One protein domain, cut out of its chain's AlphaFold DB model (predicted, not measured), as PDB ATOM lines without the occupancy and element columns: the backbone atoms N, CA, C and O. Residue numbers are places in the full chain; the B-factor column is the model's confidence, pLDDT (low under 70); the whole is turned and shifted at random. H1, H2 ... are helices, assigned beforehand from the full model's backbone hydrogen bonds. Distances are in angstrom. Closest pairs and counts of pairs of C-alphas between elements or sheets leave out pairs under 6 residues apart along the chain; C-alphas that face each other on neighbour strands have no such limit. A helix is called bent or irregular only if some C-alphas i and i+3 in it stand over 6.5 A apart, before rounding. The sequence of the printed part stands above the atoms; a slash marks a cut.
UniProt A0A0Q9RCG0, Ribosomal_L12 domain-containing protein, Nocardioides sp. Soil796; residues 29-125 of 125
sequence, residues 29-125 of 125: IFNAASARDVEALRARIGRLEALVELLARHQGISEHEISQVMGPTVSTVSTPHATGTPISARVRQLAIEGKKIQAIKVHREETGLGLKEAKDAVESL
ATOM      1  N   ILE A  29     119.925 118.991 161.266       50.19
ATOM      2  CA  ILE A  29     121.279 119.551 161.444       50.19
ATOM      3  C   ILE A  29     121.452 120.877 160.680       50.19
ATOM      4  O   ILE A  29     122.151 121.771 161.150       50.19
ATOM      5  N   PHE A  30     120.738 121.063 159.564       51.00
ATOM      6  CA  PHE A  30     120.753 122.319 158.798       51.00
ATOM      7  C   PHE A  30     119.883 123.426 159.423       51.00
ATOM      8  O   PHE A  30     120.067 124.601 159.128       51.00
ATOM      9  N   ASN A  31     118.958 123.071 160.322       57.66
ATOM     10  CA  ASN A  31     117.971 124.008 160.866       57.66
ATOM     11  C   ASN A  31     118.486 124.807 162.075       57.66
ATOM     12  O   ASN A  31     118.056 125.930 162.304       57.66
ATOM     13  N   ALA A  32     119.432 124.271 162.855       55.78
ATOM     14  CA  ALA A  32     119.936 124.960 164.047       55.78
ATOM     15  C   ALA A  32     120.853 126.153 163.713       55.78
ATOM     16  O   ALA A  32     120.831 127.156 164.423       55.78
ATOM     17  N   ALA A  33     121.646 126.057 162.637       56.91
ATOM     18  CA  ALA A  33     122.476 127.164 162.156       56.91
ATOM     19  C   ALA A  33     121.598 128.288 161.588       56.91
ATOM     20  O   ALA A  33     121.681 129.421 162.054       56.91
ATOM     21  N   SER A  34     120.647 127.943 160.712       63.59
ATOM     22  CA  SER A  34     119.671 128.902 160.188       63.59
ATOM     23  C   SER A  34     118.798 129.517 161.282       63.59
ATOM     24  O   SER A  34     118.518 130.707 161.225       63.59
ATOM     25  N   ALA A  35     118.412 128.763 162.317       68.12
ATOM     26  CA  ALA A  35     117.652 129.307 163.442       68.12
ATOM     27  C   ALA A  35     118.455 130.339 164.255       68.12
ATOM     28  O   ALA A  35     117.905 131.374 164.626       68.12
ATOM     29  N   ARG A  36     119.754 130.101 164.500       71.50
ATOM     30  CA  ARG A  36     120.632 131.075 165.182       71.50
ATOM     31  C   ARG A  36     120.841 132.332 164.349       71.50
ATOM     32  O   ARG A  36     120.787 133.430 164.894       71.50
ATOM     33  N   ASP A  37     121.040 132.172 163.045       78.25
ATOM     34  CA  ASP A  37     121.212 133.301 162.132       78.25
ATOM     35  C   ASP A  37     119.923 134.127 162.033       78.25
ATOM     36  O   ASP A  37     119.960 135.355 162.104       78.25
ATOM     37  N   VAL A  38     118.765 133.465 161.960       82.06
ATOM     38  CA  VAL A  38     117.451 134.121 161.971       82.06
ATOM     39  C   VAL A  38     117.227 134.886 163.275       82.06
ATOM     40  O   VAL A  38     116.765 136.026 163.230       82.06
ATOM     41  N   GLU A  39     117.588 134.315 164.423       83.69
ATOM     42  CA  GLU A  39     117.475 135.000 165.715       83.69
ATOM     43  C   GLU A  39     118.433 136.202 165.806       83.69
ATOM     44  O   GLU A  39     118.049 137.288 166.245       83.69
ATOM     45  N   ALA A  40     119.661 136.061 165.299       84.50
ATOM     46  CA  ALA A  40     120.629 137.151 165.238       84.50
ATOM     47  C   ALA A  40     120.147 138.308 164.343       84.50
ATOM     48  O   ALA A  40     120.310 139.482 164.702       84.50
ATOM     49  N   LEU A  41     119.522 137.992 163.203       87.19
ATOM     50  CA  LEU A  41     118.915 138.977 162.307       87.19
ATOM     51  C   LEU A  41     117.717 139.671 162.967       87.19
ATOM     52  O   LEU A  41     117.654 140.899 162.940       87.19
ATOM     53  N   ARG A  42     116.818 138.920 163.616       87.00
ATOM     54  CA  ARG A  42     115.675 139.476 164.366       87.00
ATOM     55  C   ARG A  42     116.133 140.436 165.461       87.00
ATOM     56  O   ARG A  42     115.641 141.559 165.542       87.00
ATOM     57  N   ALA A  43     117.146 140.049 166.235       88.50
ATOM     58  CA  ALA A  43     117.723 140.904 167.265       88.50
ATOM     59  C   ALA A  43     118.391 142.163 166.680       88.50
ATOM     60  O   ALA A  43     118.364 143.230 167.295       88.50
ATOM     61  N   ARG A  44     119.004 142.064 165.491       90.69
ATOM     62  CA  ARG A  44     119.590 143.220 164.798       90.69
ATOM     63  C   ARG A  44     118.521 144.185 164.297       90.69
ATOM     64  O   ARG A  44     118.726 145.385 164.438       90.69
ATOM     65  N   ILE A  45     117.416 143.677 163.756       94.31
ATOM     66  CA  ILE A  45     116.282 144.498 163.313       94.31
ATOM     67  C   ILE A  45     115.722 145.285 164.498       94.31
ATOM     68  O   ILE A  45     115.711 146.508 164.433       94.31
ATOM     69  N   GLY A  46     115.428 144.626 165.624       91.00
ATOM     70  CA  GLY A  46     114.928 145.328 166.814       91.00
ATOM     71  C   GLY A  46     115.899 146.389 167.355       91.00
ATOM     72  O   GLY A  46     115.483 147.473 167.757       91.00
ATOM     73  N   ARG A  47     117.218 146.131 167.312       90.81
ATOM     74  CA  ARG A  47     118.228 147.148 167.662       90.81
ATOM     75  C   ARG A  47     118.233 148.330 166.692       90.81
ATOM     76  O   ARG A  47     118.379 149.462 167.135       90.81
ATOM     77  N   LEU A  48     118.109 148.078 165.388       91.00
ATOM     78  CA  LEU A  48     118.058 149.134 164.374       91.00
ATOM     79  C   LEU A  48     116.786 149.972 164.511       91.00
ATOM     80  O   LEU A  48     116.881 151.192 164.483       91.00
ATOM     81  N   GLU A  49     115.633 149.343 164.727       89.06
ATOM     82  CA  GLU A  49     114.356 150.030 164.963       89.06
ATOM     83  C   GLU A  49     114.427 150.930 166.204       89.06
ATOM     84  O   GLU A  49     114.056 152.098 166.138       89.06
ATOM     85  N   ALA A  50     115.010 150.446 167.307       86.00
ATOM     86  CA  ALA A  50     115.217 151.256 168.510       86.00
ATOM     87  C   ALA A  50     116.167 152.449 168.281       86.00
ATOM     88  O   ALA A  50     115.966 153.525 168.845       86.00
ATOM     89  N   LEU A  51     117.201 152.279 167.450       83.94
ATOM     90  CA  LEU A  51     118.109 153.370 167.081       83.94
ATOM     91  C   LEU A  51     117.443 154.383 166.145       83.94
ATOM     92  O   LEU A  51     117.684 155.580 166.290       83.94
ATOM     93  N   VAL A  52     116.608 153.926 165.211       86.44
ATOM     94  CA  VAL A  52     115.824 154.805 164.332       86.44
ATOM     95  C   VAL A  52     114.824 155.614 165.147       86.44
ATOM     96  O   VAL A  52     114.750 156.819 164.955       86.44
ATOM     97  N   GLU A  53     114.134 155.002 166.107       77.50
ATOM     98  CA  GLU A  53     113.239 155.698 167.041       77.50
ATOM     99  C   GLU A  53     113.992 156.778 167.843       77.50
ATOM    100  O   GLU A  53     113.522 157.907 167.991       77.50
ATOM    101  N   LEU A  54     115.206 156.472 168.315       75.56
ATOM    102  CA  LEU A  54     116.059 157.437 169.015       75.56
ATOM    103  C   LEU A  54     116.488 158.603 168.104       75.56
ATOM    104  O   LEU A  54     116.469 159.761 168.527       75.56
ATOM    105  N   LEU A  55     116.855 158.308 166.854       75.31
ATOM    106  CA  LEU A  55     117.230 159.306 165.850       75.31
ATOM    107  C   LEU A  55     116.037 160.171 165.428       75.31
ATOM    108  O   LEU A  55     116.182 161.388 165.344       75.31
ATOM    109  N   ALA A  56     114.863 159.576 165.219       68.56
ATOM    110  CA  ALA A  56     113.632 160.280 164.865       68.56
ATOM    111  C   ALA A  56     113.251 161.305 165.943       68.56
ATOM    112  O   ALA A  56     112.963 162.461 165.630       68.56
ATOM    113  N   ARG A  57     113.370 160.921 167.222       68.31
ATOM    114  CA  ARG A  57     113.179 161.834 168.362       68.31
ATOM    115  C   ARG A  57     114.197 162.974 168.382       68.31
ATOM    116  O   ARG A  57     113.828 164.110 168.661       68.31
ATOM    117  N   HIS A  58     115.467 162.690 168.091       52.03
ATOM    118  CA  HIS A  58     116.534 163.696 168.119       52.03
ATOM    119  C   HIS A  58     116.476 164.674 166.935       52.03
ATOM    120  O   HIS A  58     116.878 165.826 167.071       52.03
ATOM    121  N   GLN A  59     115.989 164.243 165.770       53.75
ATOM    122  CA  GLN A  59     115.885 165.097 164.581       53.75
ATOM    123  C   GLN A  59     114.638 165.996 164.583       53.75
ATOM    124  O   GLN A  59     114.440 166.746 163.633       53.75
ATOM    125  N   GLY A  60     113.786 165.941 165.617       51.78
ATOM    126  CA  GLY A  60     112.578 166.769 165.679       51.78
ATOM    127  C   GLY A  60     111.571 166.468 164.564       51.78
ATOM    128  O   GLY A  60     110.628 167.233 164.372       51.78
ATOM    129  N   ILE A  61     111.726 165.338 163.865       52.88
ATOM    130  CA  ILE A  61     110.746 164.807 162.913       52.88
ATOM    131  C   ILE A  61     109.660 164.111 163.738       52.88
ATOM    132  O   ILE A  61     109.425 162.909 163.663       52.88
ATOM    133  N   SER A  62     109.012 164.883 164.606       44.16
ATOM    134  CA  SER A  62     107.633 164.599 164.955       44.16
ATOM    135  C   SER A  62     106.820 164.647 163.663       44.16
ATOM    136  O   SER A  62     107.091 165.479 162.801       44.16
ATOM    137  N   GLU A  63     105.835 163.770 163.565       51.16
ATOM    138  CA  GLU A  63     104.814 163.522 162.532       51.16
ATOM    139  C   GLU A  63     104.111 164.759 161.892       51.16
ATOM    140  O   GLU A  63     103.135 164.631 161.161       51.16
ATOM    141  N   HIS A  64     104.585 165.980 162.139       45.53
ATOM    142  CA  HIS A  64     103.968 167.258 161.802       45.53
ATOM    143  C   HIS A  64     104.325 167.840 160.420       45.53
ATOM    144  O   HIS A  64     103.786 168.888 160.067       45.53
ATOM    145  N   GLU A  65     105.137 167.183 159.582       44.00
ATOM    146  CA  GLU A  65     105.286 167.599 158.168       44.00
ATOM    147  C   GLU A  65     104.162 167.087 157.259       44.00
ATOM    148  O   GLU A  65     103.896 167.684 156.216       44.00
ATOM    149  N   ILE A  66     103.401 166.073 157.684       49.97
ATOM    150  CA  ILE A  66     102.232 165.602 156.920       49.97
ATOM    151  C   ILE A  66     101.098 166.652 156.943       49.97
ATOM    152  O   ILE A  66     100.226 166.654 156.077       49.97
ATOM    153  N   SER A  67     101.140 167.614 157.875       46.12
ATOM    154  CA  SER A  67     100.101 168.639 158.025       46.12
ATOM    155  C   SER A  67     100.416 169.994 157.364       46.12
ATOM    156  O   SER A  67      99.542 170.860 157.344       46.12
ATOM    157  N   GLN A  68     101.607 170.204 156.781       50.91
ATOM    158  CA  GLN A  68     101.979 171.483 156.136       50.91
ATOM    159  C   GLN A  68     101.351 171.705 154.744       50.91
ATOM    160  O   GLN A  68     101.623 172.704 154.083       50.91
ATOM    161  N   VAL A  69     100.446 170.828 154.307       57.34
ATOM    162  CA  VAL A  69      99.669 171.020 153.070       57.34
ATOM    163  C   VAL A  69      98.606 172.131 153.225       57.34
ATOM    164  O   VAL A  69      98.056 172.596 152.229       57.34
ATOM    165  N   MET A  70      98.335 172.627 154.444       57.00
ATOM    166  CA  MET A  70      97.354 173.698 154.692       57.00
ATOM    167  C   MET A  70      97.788 174.666 155.815       57.00
ATOM    168  O   MET A  70      97.387 174.500 156.962       57.00
ATOM    169  N   GLY A  71      98.551 175.723 155.509       39.84
ATOM    170  CA  GLY A  71      98.728 176.849 156.447       39.84
ATOM    171  C   GLY A  71      99.820 177.859 156.054       39.84
ATOM    172  O   GLY A  71     100.927 177.429 155.742       39.84
ATOM    173  N   PRO A  72      99.556 179.186 156.043       66.88
ATOM    174  CA  PRO A  72     100.490 180.187 155.523       66.88
ATOM    175  C   PRO A  72     101.434 180.767 156.601       66.88
ATOM    176  O   PRO A  72     101.017 181.012 157.728       66.88
ATOM    177  N   THR A  73     102.664 181.116 156.180       55.53
ATOM    178  CA  THR A  73     103.698 181.947 156.864       55.53
ATOM    179  C   THR A  73     104.406 181.275 158.063       55.53
ATOM    180  O   THR A  73     103.755 180.807 158.980       55.53
ATOM    181  N   VAL A  74     105.739 181.146 158.141       43.53
ATOM    182  CA  VAL A  74     106.775 182.181 157.980       43.53
ATOM    183  C   VAL A  74     108.146 181.584 157.596       43.53
ATOM    184  O   VAL A  74     108.517 180.488 158.010       43.53
ATOM    185  N   SER A  75     108.907 182.342 156.808       57.69
ATOM    186  CA  SER A  75     110.293 182.101 156.389       57.69
ATOM    187  C   SER A  75     111.296 182.132 157.550       57.69
ATOM    188  O   SER A  75     111.236 183.076 158.325       57.69
ATOM    189  N   THR A  76     112.251 181.187 157.603       42.97
ATOM    190  CA  THR A  76     113.726 181.394 157.495       42.97
ATOM    191  C   THR A  76     114.505 180.142 157.932       42.97
ATOM    192  O   THR A  76     114.839 179.992 159.099       42.97
ATOM    193  N   VAL A  77     114.849 179.270 156.984       46.50
ATOM    194  CA  VAL A  77     116.234 178.859 156.683       46.50
ATOM    195  C   VAL A  77     116.182 178.033 155.401       46.50
ATOM    196  O   VAL A  77     115.489 177.025 155.301       46.50
ATOM    197  N   SER A  78     116.861 178.521 154.373       51.47
ATOM    198  CA  SER A  78     116.962 177.849 153.088       51.47
ATOM    199  C   SER A  78     117.739 176.547 153.252       51.47
ATOM    200  O   SER A  78     118.964 176.567 153.343       51.47
ATOM    201  N   THR A  79     117.033 175.420 153.226       39.38
ATOM    202  CA  THR A  79     117.620 174.129 152.860       39.38
ATOM    203  C   THR A  79     116.847 173.628 151.643       39.38
ATOM    204  O   THR A  79     115.638 173.413 151.754       39.38
ATOM    205  N   PRO A  80     117.468 173.493 150.458       45.81
ATOM    206  CA  PRO A  80     116.799 172.859 149.336       45.81
ATOM    207  C   PRO A  80     116.575 171.378 149.675       45.81
ATOM    208  O   PRO A  80     117.526 170.613 149.781       45.81
ATOM    209  N   HIS A  81     115.305 171.036 149.904       48.31
ATOM    210  CA  HIS A  81     114.589 169.868 149.386       48.31
ATOM    211  C   HIS A  81     115.364 168.544 149.226       48.31
ATOM    212  O   HIS A  81     116.283 168.444 148.415       48.31
ATOM    213  N   ALA A  82     114.861 167.472 149.845       43.50
ATOM    214  CA  ALA A  82     115.063 166.126 149.317       43.50
ATOM    215  C   ALA A  82     113.880 165.209 149.661       43.50
ATOM    216  O   ALA A  82     113.942 164.406 150.590       43.50
ATOM    217  N   THR A  83     112.806 165.270 148.868       47.34
ATOM    218  CA  THR A  83     112.073 164.031 148.572       47.34
ATOM    219  C   THR A  83     112.946 163.225 147.620       47.34
ATOM    220  O   THR A  83     112.973 163.487 146.422       47.34
ATOM    221  N   GLY A  84     113.727 162.297 148.159       51.72
ATOM    222  CA  GLY A  84     114.583 161.428 147.364       51.72
ATOM    223  C   GLY A  84     115.793 160.977 148.159       51.72
ATOM    224  O   GLY A  84     116.473 161.789 148.781       51.72
ATOM    225  N   THR A  85     116.035 159.669 148.143       57.66
ATOM    226  CA  THR A  85     117.232 158.999 148.656       57.66
ATOM    227  C   THR A  85     118.478 159.880 148.493       57.66
ATOM    228  O   THR A  85     118.696 160.393 147.394       57.66
ATOM    229  N   PRO A  86     119.301 160.077 149.543       62.84
ATOM    230  CA  PRO A  86     120.405 161.028 149.497       62.84
ATOM    231  C   PRO A  86     121.363 160.684 148.351       62.84
ATOM    232  O   PRO A  86     122.076 159.680 148.390       62.84
ATOM    233  N   ILE A  87     121.369 161.522 147.311       74.69
ATOM    234  CA  ILE A  87     122.272 161.369 146.173       74.69
ATOM    235  C   ILE A  87     123.671 161.798 146.614       74.69
ATOM    236  O   ILE A  87     123.867 162.933 147.061       74.69
ATOM    237  N   SER A  88     124.649 160.899 146.484       81.38
ATOM    238  CA  SER A  88     126.020 161.182 146.903       81.38
ATOM    239  C   SER A  88     126.624 162.348 146.116       81.38
ATOM    240  O   SER A  88     126.291 162.603 144.953       81.38
ATOM    241  N   ALA A  89     127.563 163.063 146.744       83.06
ATOM    242  CA  ALA A  89     128.258 164.189 146.117       83.06
ATOM    243  C   ALA A  89     128.927 163.796 144.786       83.06
ATOM    244  O   ALA A  89     128.968 164.592 143.850       83.06
ATOM    245  N   ARG A  90     129.377 162.540 144.671       84.06
ATOM    246  CA  ARG A  90     129.995 161.992 143.459       84.06
ATOM    247  C   ARG A  90     129.005 161.873 142.303       84.06
ATOM    248  O   ARG A  90     129.338 162.244 141.181       84.06
ATOM    249  N   VAL A  91     127.796 161.385 142.570       87.06
ATOM    250  CA  VAL A  91     126.731 161.277 141.561       87.06
ATOM    251  C   VAL A  91     126.315 162.666 141.080       87.06
ATOM    252  O   VAL A  91     126.185 162.877 139.875       87.06
ATOM    253  N   ARG A  92     126.200 163.634 141.997       86.38
ATOM    254  CA  ARG A  92     125.889 165.031 141.661       86.38
ATOM    255  C   ARG A  92     126.963 165.663 140.773       86.38
ATOM    256  O   ARG A  92     126.629 166.282 139.768       86.38
ATOM    257  N   GLN A  93     128.239 165.462 141.099       88.00
ATOM    258  CA  GLN A  93     129.359 165.928 140.277       88.00
ATOM    259  C   GLN A  93     129.282 165.348 138.855       88.00
ATOM    260  O   GLN A  93     129.344 166.083 137.874       88.00
ATOM    261  N   LEU A  94     129.069 164.033 138.737       88.50
ATOM    262  CA  LEU A  94     128.951 163.349 137.445       88.50
ATOM    263  C   LEU A  94     127.727 163.812 136.641       88.50
ATOM    264  O   LEU A  94     127.796 163.868 135.413       88.50
ATOM    265  N   ALA A  95     126.622 164.149 137.312       86.00
ATOM    266  CA  ALA A  95     125.435 164.708 136.673       86.00
ATOM    267  C   ALA A  95     125.713 166.105 136.091       86.00
ATOM    268  O   ALA A  95     125.399 166.343 134.924       86.00
ATOM    269  N   ILE A  96     126.383 166.981 136.854       87.06
ATOM    270  CA  ILE A  96     126.796 168.327 136.410       87.06
ATOM    271  C   ILE A  96     127.801 168.245 135.252       87.06
ATOM    272  O   ILE A  96     127.723 169.014 134.298       87.06
ATOM    273  N   GLU A  97     128.708 167.268 135.285       88.25
ATOM    274  CA  GLU A  97     129.655 166.985 134.198       88.25
ATOM    275  C   GLU A  97     128.988 166.394 132.935       88.25
ATOM    276  O   GLU A  97     129.677 166.071 131.966       88.25
ATOM    277  N   GLY A  98     127.662 166.198 132.932       88.19
ATOM    278  CA  GLY A  98     126.909 165.630 131.809       88.19
ATOM    279  C   GLY A  98     127.057 164.112 131.655       88.19
ATOM    280  O   GLY A  98     126.504 163.513 130.729       88.19
ATOM    281  N   LYS A  99     127.751 163.441 132.579       91.31
ATOM    282  CA  LYS A  99     128.009 161.993 132.566       91.31
ATOM    283  C   LYS A  99     126.869 161.218 133.236       91.31
ATOM    284  O   LYS A  99     127.100 160.386 134.116       91.31
ATOM    285  N   LYS A 100     125.627 161.439 132.788       89.06
ATOM    286  CA  LYS A 100     124.404 160.868 133.394       89.06
ATOM    287  C   LYS A 100     124.443 159.342 133.541       89.06
ATOM    288  O   LYS A 100     124.075 158.816 134.581       89.06
ATOM    289  N   ILE A 101     124.966 158.619 132.547       91.19
ATOM    290  CA  ILE A 101     125.082 157.150 132.612       91.19
ATOM    291  C   ILE A 101     126.026 156.701 133.737       91.19
ATOM    292  O   ILE A 101     125.732 155.735 134.440       91.19
ATOM    293  N   GLN A 102     127.145 157.407 133.939       90.94
ATOM    294  CA  GLN A 102     128.061 157.110 135.042       90.94
ATOM    295  C   GLN A 102     127.442 157.490 136.387       90.94
ATOM    296  O   GLN A 102     127.556 156.711 137.327       90.94
ATOM    297  N   ALA A 103     126.738 158.620 136.462       90.38
ATOM    298  CA  ALA A 103     126.005 159.030 137.656       90.38
ATOM    299  C   ALA A 103     124.965 157.969 138.072       90.38
ATOM    300  O   ALA A 103     124.977 157.531 139.216       90.38
ATOM    301  N   ILE A 104     124.155 157.462 137.134       90.62
ATOM    302  CA  ILE A 104     123.160 156.398 137.384       90.62
ATOM    303  C   ILE A 104     123.840 155.093 137.808       90.62
ATOM    304  O   ILE A 104     123.359 154.398 138.701       90.62
ATOM    305  N   LYS A 105     124.966 154.742 137.174       92.50
ATOM    306  CA  LYS A 105     125.731 153.543 137.531       92.50
ATOM    307  C   LYS A 105     126.248 153.624 138.968       92.50
ATOM    308  O   LYS A 105     125.996 152.702 139.735       92.50
ATOM    309  N   VAL A 106     126.909 154.726 139.319       91.31
ATOM    310  CA  VAL A 106     127.437 154.967 140.669       91.31
ATOM    311  C   VAL A 106     126.295 155.006 141.683       91.31
ATOM    312  O   VAL A 106     126.366 154.335 142.704       91.31
ATOM    313  N   HIS A 107     125.198 155.695 141.369       89.31
ATOM    314  CA  HIS A 107     124.050 155.778 142.265       89.31
ATOM    315  C   HIS A 107     123.429 154.403 142.534       89.31
ATOM    316  O   HIS A 107     123.099 154.090 143.676       89.31
ATOM    317  N   ARG A 108     123.347 153.543 141.510       90.81
ATOM    318  CA  ARG A 108     122.873 152.162 141.647       90.81
ATOM    319  C   ARG A 108     123.822 151.289 142.465       90.81
ATOM    320  O   ARG A 108     123.360 150.471 143.247       90.81
ATOM    321  N   GLU A 109     125.128 151.437 142.274       89.00
ATOM    322  CA  GLU A 109     126.138 150.704 143.051       89.00
ATOM    323  C   GLU A 109     126.121 151.113 144.530       89.00
ATOM    324  O   GLU A 109     126.314 150.268 145.399       89.00
ATOM    325  N   GLU A 110     125.840 152.385 144.816       84.69
ATOM    326  CA  GLU A 110     125.789 152.926 146.178       84.69
ATOM    327  C   GLU A 110     124.477 152.601 146.907       84.69
ATOM    328  O   GLU A 110     124.500 152.283 148.094       84.69
ATOM    329  N   THR A 111     123.333 152.682 146.221       82.56
ATOM    330  CA  THR A 111     122.003 152.536 146.853       82.56
ATOM    331  C   THR A 111     121.328 151.193 146.590       82.56
ATOM    332  O   THR A 111     120.383 150.841 147.291       82.56
ATOM    333  N   GLY A 112     121.778 150.433 145.589       83.88
ATOM    334  CA  GLY A 112     121.145 149.176 145.176       83.88
ATOM    335  C   GLY A 112     119.765 149.343 144.528       83.88
ATOM    336  O   GLY A 112     119.089 148.343 144.296       83.88
ATOM    337  N   LEU A 113     119.344 150.579 144.238       81.12
ATOM    338  CA  LEU A 113     118.041 150.891 143.649       81.12
ATOM    339  C   LEU A 113     117.890 150.324 142.231       81.12
ATOM    340  O   LEU A 113     118.861 150.063 141.519       81.12
ATOM    341  N   GLY A 114     116.650 150.148 141.784       84.62
ATOM    342  CA  GLY A 114     116.369 149.747 140.413       84.62
ATOM    343  C   GLY A 114     116.900 150.770 139.405       84.62
ATOM    344  O   GLY A 114     117.037 151.958 139.693       84.62
ATOM    345  N   LEU A 115     117.163 150.329 138.171       88.00
ATOM    346  CA  LEU A 115     117.640 151.219 137.103       88.00
ATOM    347  C   LEU A 115     116.708 152.424 136.884       88.00
ATOM    348  O   LEU A 115     117.180 153.515 136.582       88.00
ATOM    349  N   LYS A 116     115.397 152.213 137.048       85.50
ATOM    350  CA  LYS A 116     114.370 153.248 136.916       85.50
ATOM    351  C   LYS A 116     114.505 154.317 138.005       85.50
ATOM    352  O   LYS A 116     114.654 155.484 137.686       85.50
ATOM    353  N   GLU A 117     114.557 153.898 139.263       82.69
ATOM    354  CA  GLU A 117     114.681 154.789 140.423       82.69
ATOM    355  C   GLU A 117     115.996 155.574 140.381       82.69
ATOM    356  O   GLU A 117     116.010 156.783 140.598       82.69
ATOM    357  N   ALA A 118     117.098 154.908 140.017       87.19
ATOM    358  CA  ALA A 118     118.393 155.563 139.912       87.19
ATOM    359  C   ALA A 118     118.443 156.592 138.771       87.19
ATOM    360  O   ALA A 118     119.127 157.609 138.878       87.19
ATOM    361  N   LYS A 119     117.728 156.328 137.673       87.56
ATOM    362  CA  LYS A 119     117.584 157.267 136.561       87.56
ATOM    363  C   LYS A 119     116.746 158.474 136.971       87.56
ATOM    364  O   LYS A 119     117.210 159.592 136.778       87.56
ATOM    365  N   ASP A 120     115.574 158.241 137.552       88.44
ATOM    366  CA  ASP A 120     114.658 159.305 137.971       88.44
ATOM    367  C   ASP A 120     115.341 160.238 138.992       88.44
ATOM    368  O   ASP A 120     115.255 161.459 138.877       88.44
ATOM    369  N   ALA A 121     116.132 159.679 139.916       83.56
ATOM    370  CA  ALA A 121     116.929 160.452 140.867       83.56
ATOM    371  C   ALA A 121     117.995 161.340 140.194       83.56
ATOM    372  O   ALA A 121     118.180 162.488 140.585       83.56
ATOM    373  N   VAL A 122     118.694 160.831 139.173       85.19
ATOM    374  CA  VAL A 122     119.734 161.589 138.448       85.19
ATOM    375  C   VAL A 122     119.138 162.598 137.462       85.19
ATOM    376  O   VAL A 122     119.755 163.628 137.212       85.19
ATOM    377  N   GLU A 123     117.973 162.320 136.878       85.19
ATOM    378  CA  GLU A 123     117.278 163.252 135.977       85.19
ATOM    379  C   GLU A 123     116.586 164.396 136.719       85.19
ATOM    380  O   GLU A 123     116.379 165.451 136.123       85.19
ATOM    381  N   SER A 124     116.267 164.206 138.000       80.12
ATOM    382  CA  SER A 124     115.701 165.246 138.861       80.12
ATOM    383  C   SER A 124     116.747 166.217 139.447       80.12
ATOM    384  O   SER A 124     116.360 167.117 140.199       80.12
ATOM    385  N   LEU A 125     118.042 166.030 139.147       74.25
ATOM    386  CA  LEU A 125     119.155 166.923 139.521       74.25
ATOM    387  C   LEU A 125     119.400 168.015 138.476       74.25
ATOM    388  O   LEU A 125     119.701 169.147 138.918       74.25
TER     389      LEU A 125
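What this domain is: This is residues 29 to 125 of the 125 residues of the protein "Ribosomal_L12 domain-containing protein" of Nocardioides sp. Soil796 (UniProt A0A0Q9RCG0). A long single helix, H1, sticks out on its own, and a long loop, residues 59 to 88, swings out from its end and back to a small head of three short helices. In the head, H2 and H3 make a helical hairpin, and H4 crosses H3; between H1 and the head the middle is open. The printed part has 97 residues with four named helices, H1, H2, H3 and H4 in that order, and no named strand; the class is all helix. The whole is extended, with a radius of gyration of the C-alphas of 19.8 A, and its outline is flat, spanning 60 by 39 by 20 A.

How they stand to each other: H1, residues 29 to 58, touches no helix: it is apart from H2, residues 89 to 96, from H3, residues 100 to 111, and from H4, residues 115 to 123. Residues 29 to 82, of which 29 to 58 belong to H1, stand free. H2 and H3 touch as a helical hairpin, at a shallow tilt of 19 degrees, opposite ways; their closest C-alphas, those of Val 91 and Ala 103, are 4.6 A apart. H3 and H4 touch at a steep tilt of 59 degrees, opposite ways, with the C-alphas of Ile 104 and Ala 118 closest at 5.5 A. H2 and H4 only just touch, with 3 pairs of C-alphas within 8 A, the closest being those of Ala 95 and Val 122 at 6.7 A. Their steep tilt of 69 degrees is only just short of about perpendicular, and they run the same way. In H2, H3 and H4 every O i to N i+4 pair is within hydrogen-bond range; in H1, 24 of 26 are.

Where its parts are: H1 begins at C-alpha 29, at (121.279, 119.551, 161.444), and ends at C-alpha 58, at (116.534, 163.696, 168.119), 44.9 A away. It is neither bent nor irregular, but only just: C-alphas 29 and 32 are 6.2 A apart. H2 has 8 residues and measures 10.7 A from first to last C-alpha, H3 has 12 and measures 16.0 A, and H4 has 9 and measures 12.1 A. H4 ends at C-alpha 123, at (117.278, 163.252, 135.977).

The domain as a whole: The two C-alphas farthest apart, those of Ile 29 and Thr 73, are 65.0 A apart. The printed part has no cut, and it ends at Leu 125, the chain's last residue. The link from H1 to H2 is long, with 30 residues; the links from H2 to H3 and from H3 to H4 are tight, with 3 residues each. The mean pLDDT of the printed part is 72.7, and 38 residues are under 70, namely residues 29 to 35 and 56 to 86.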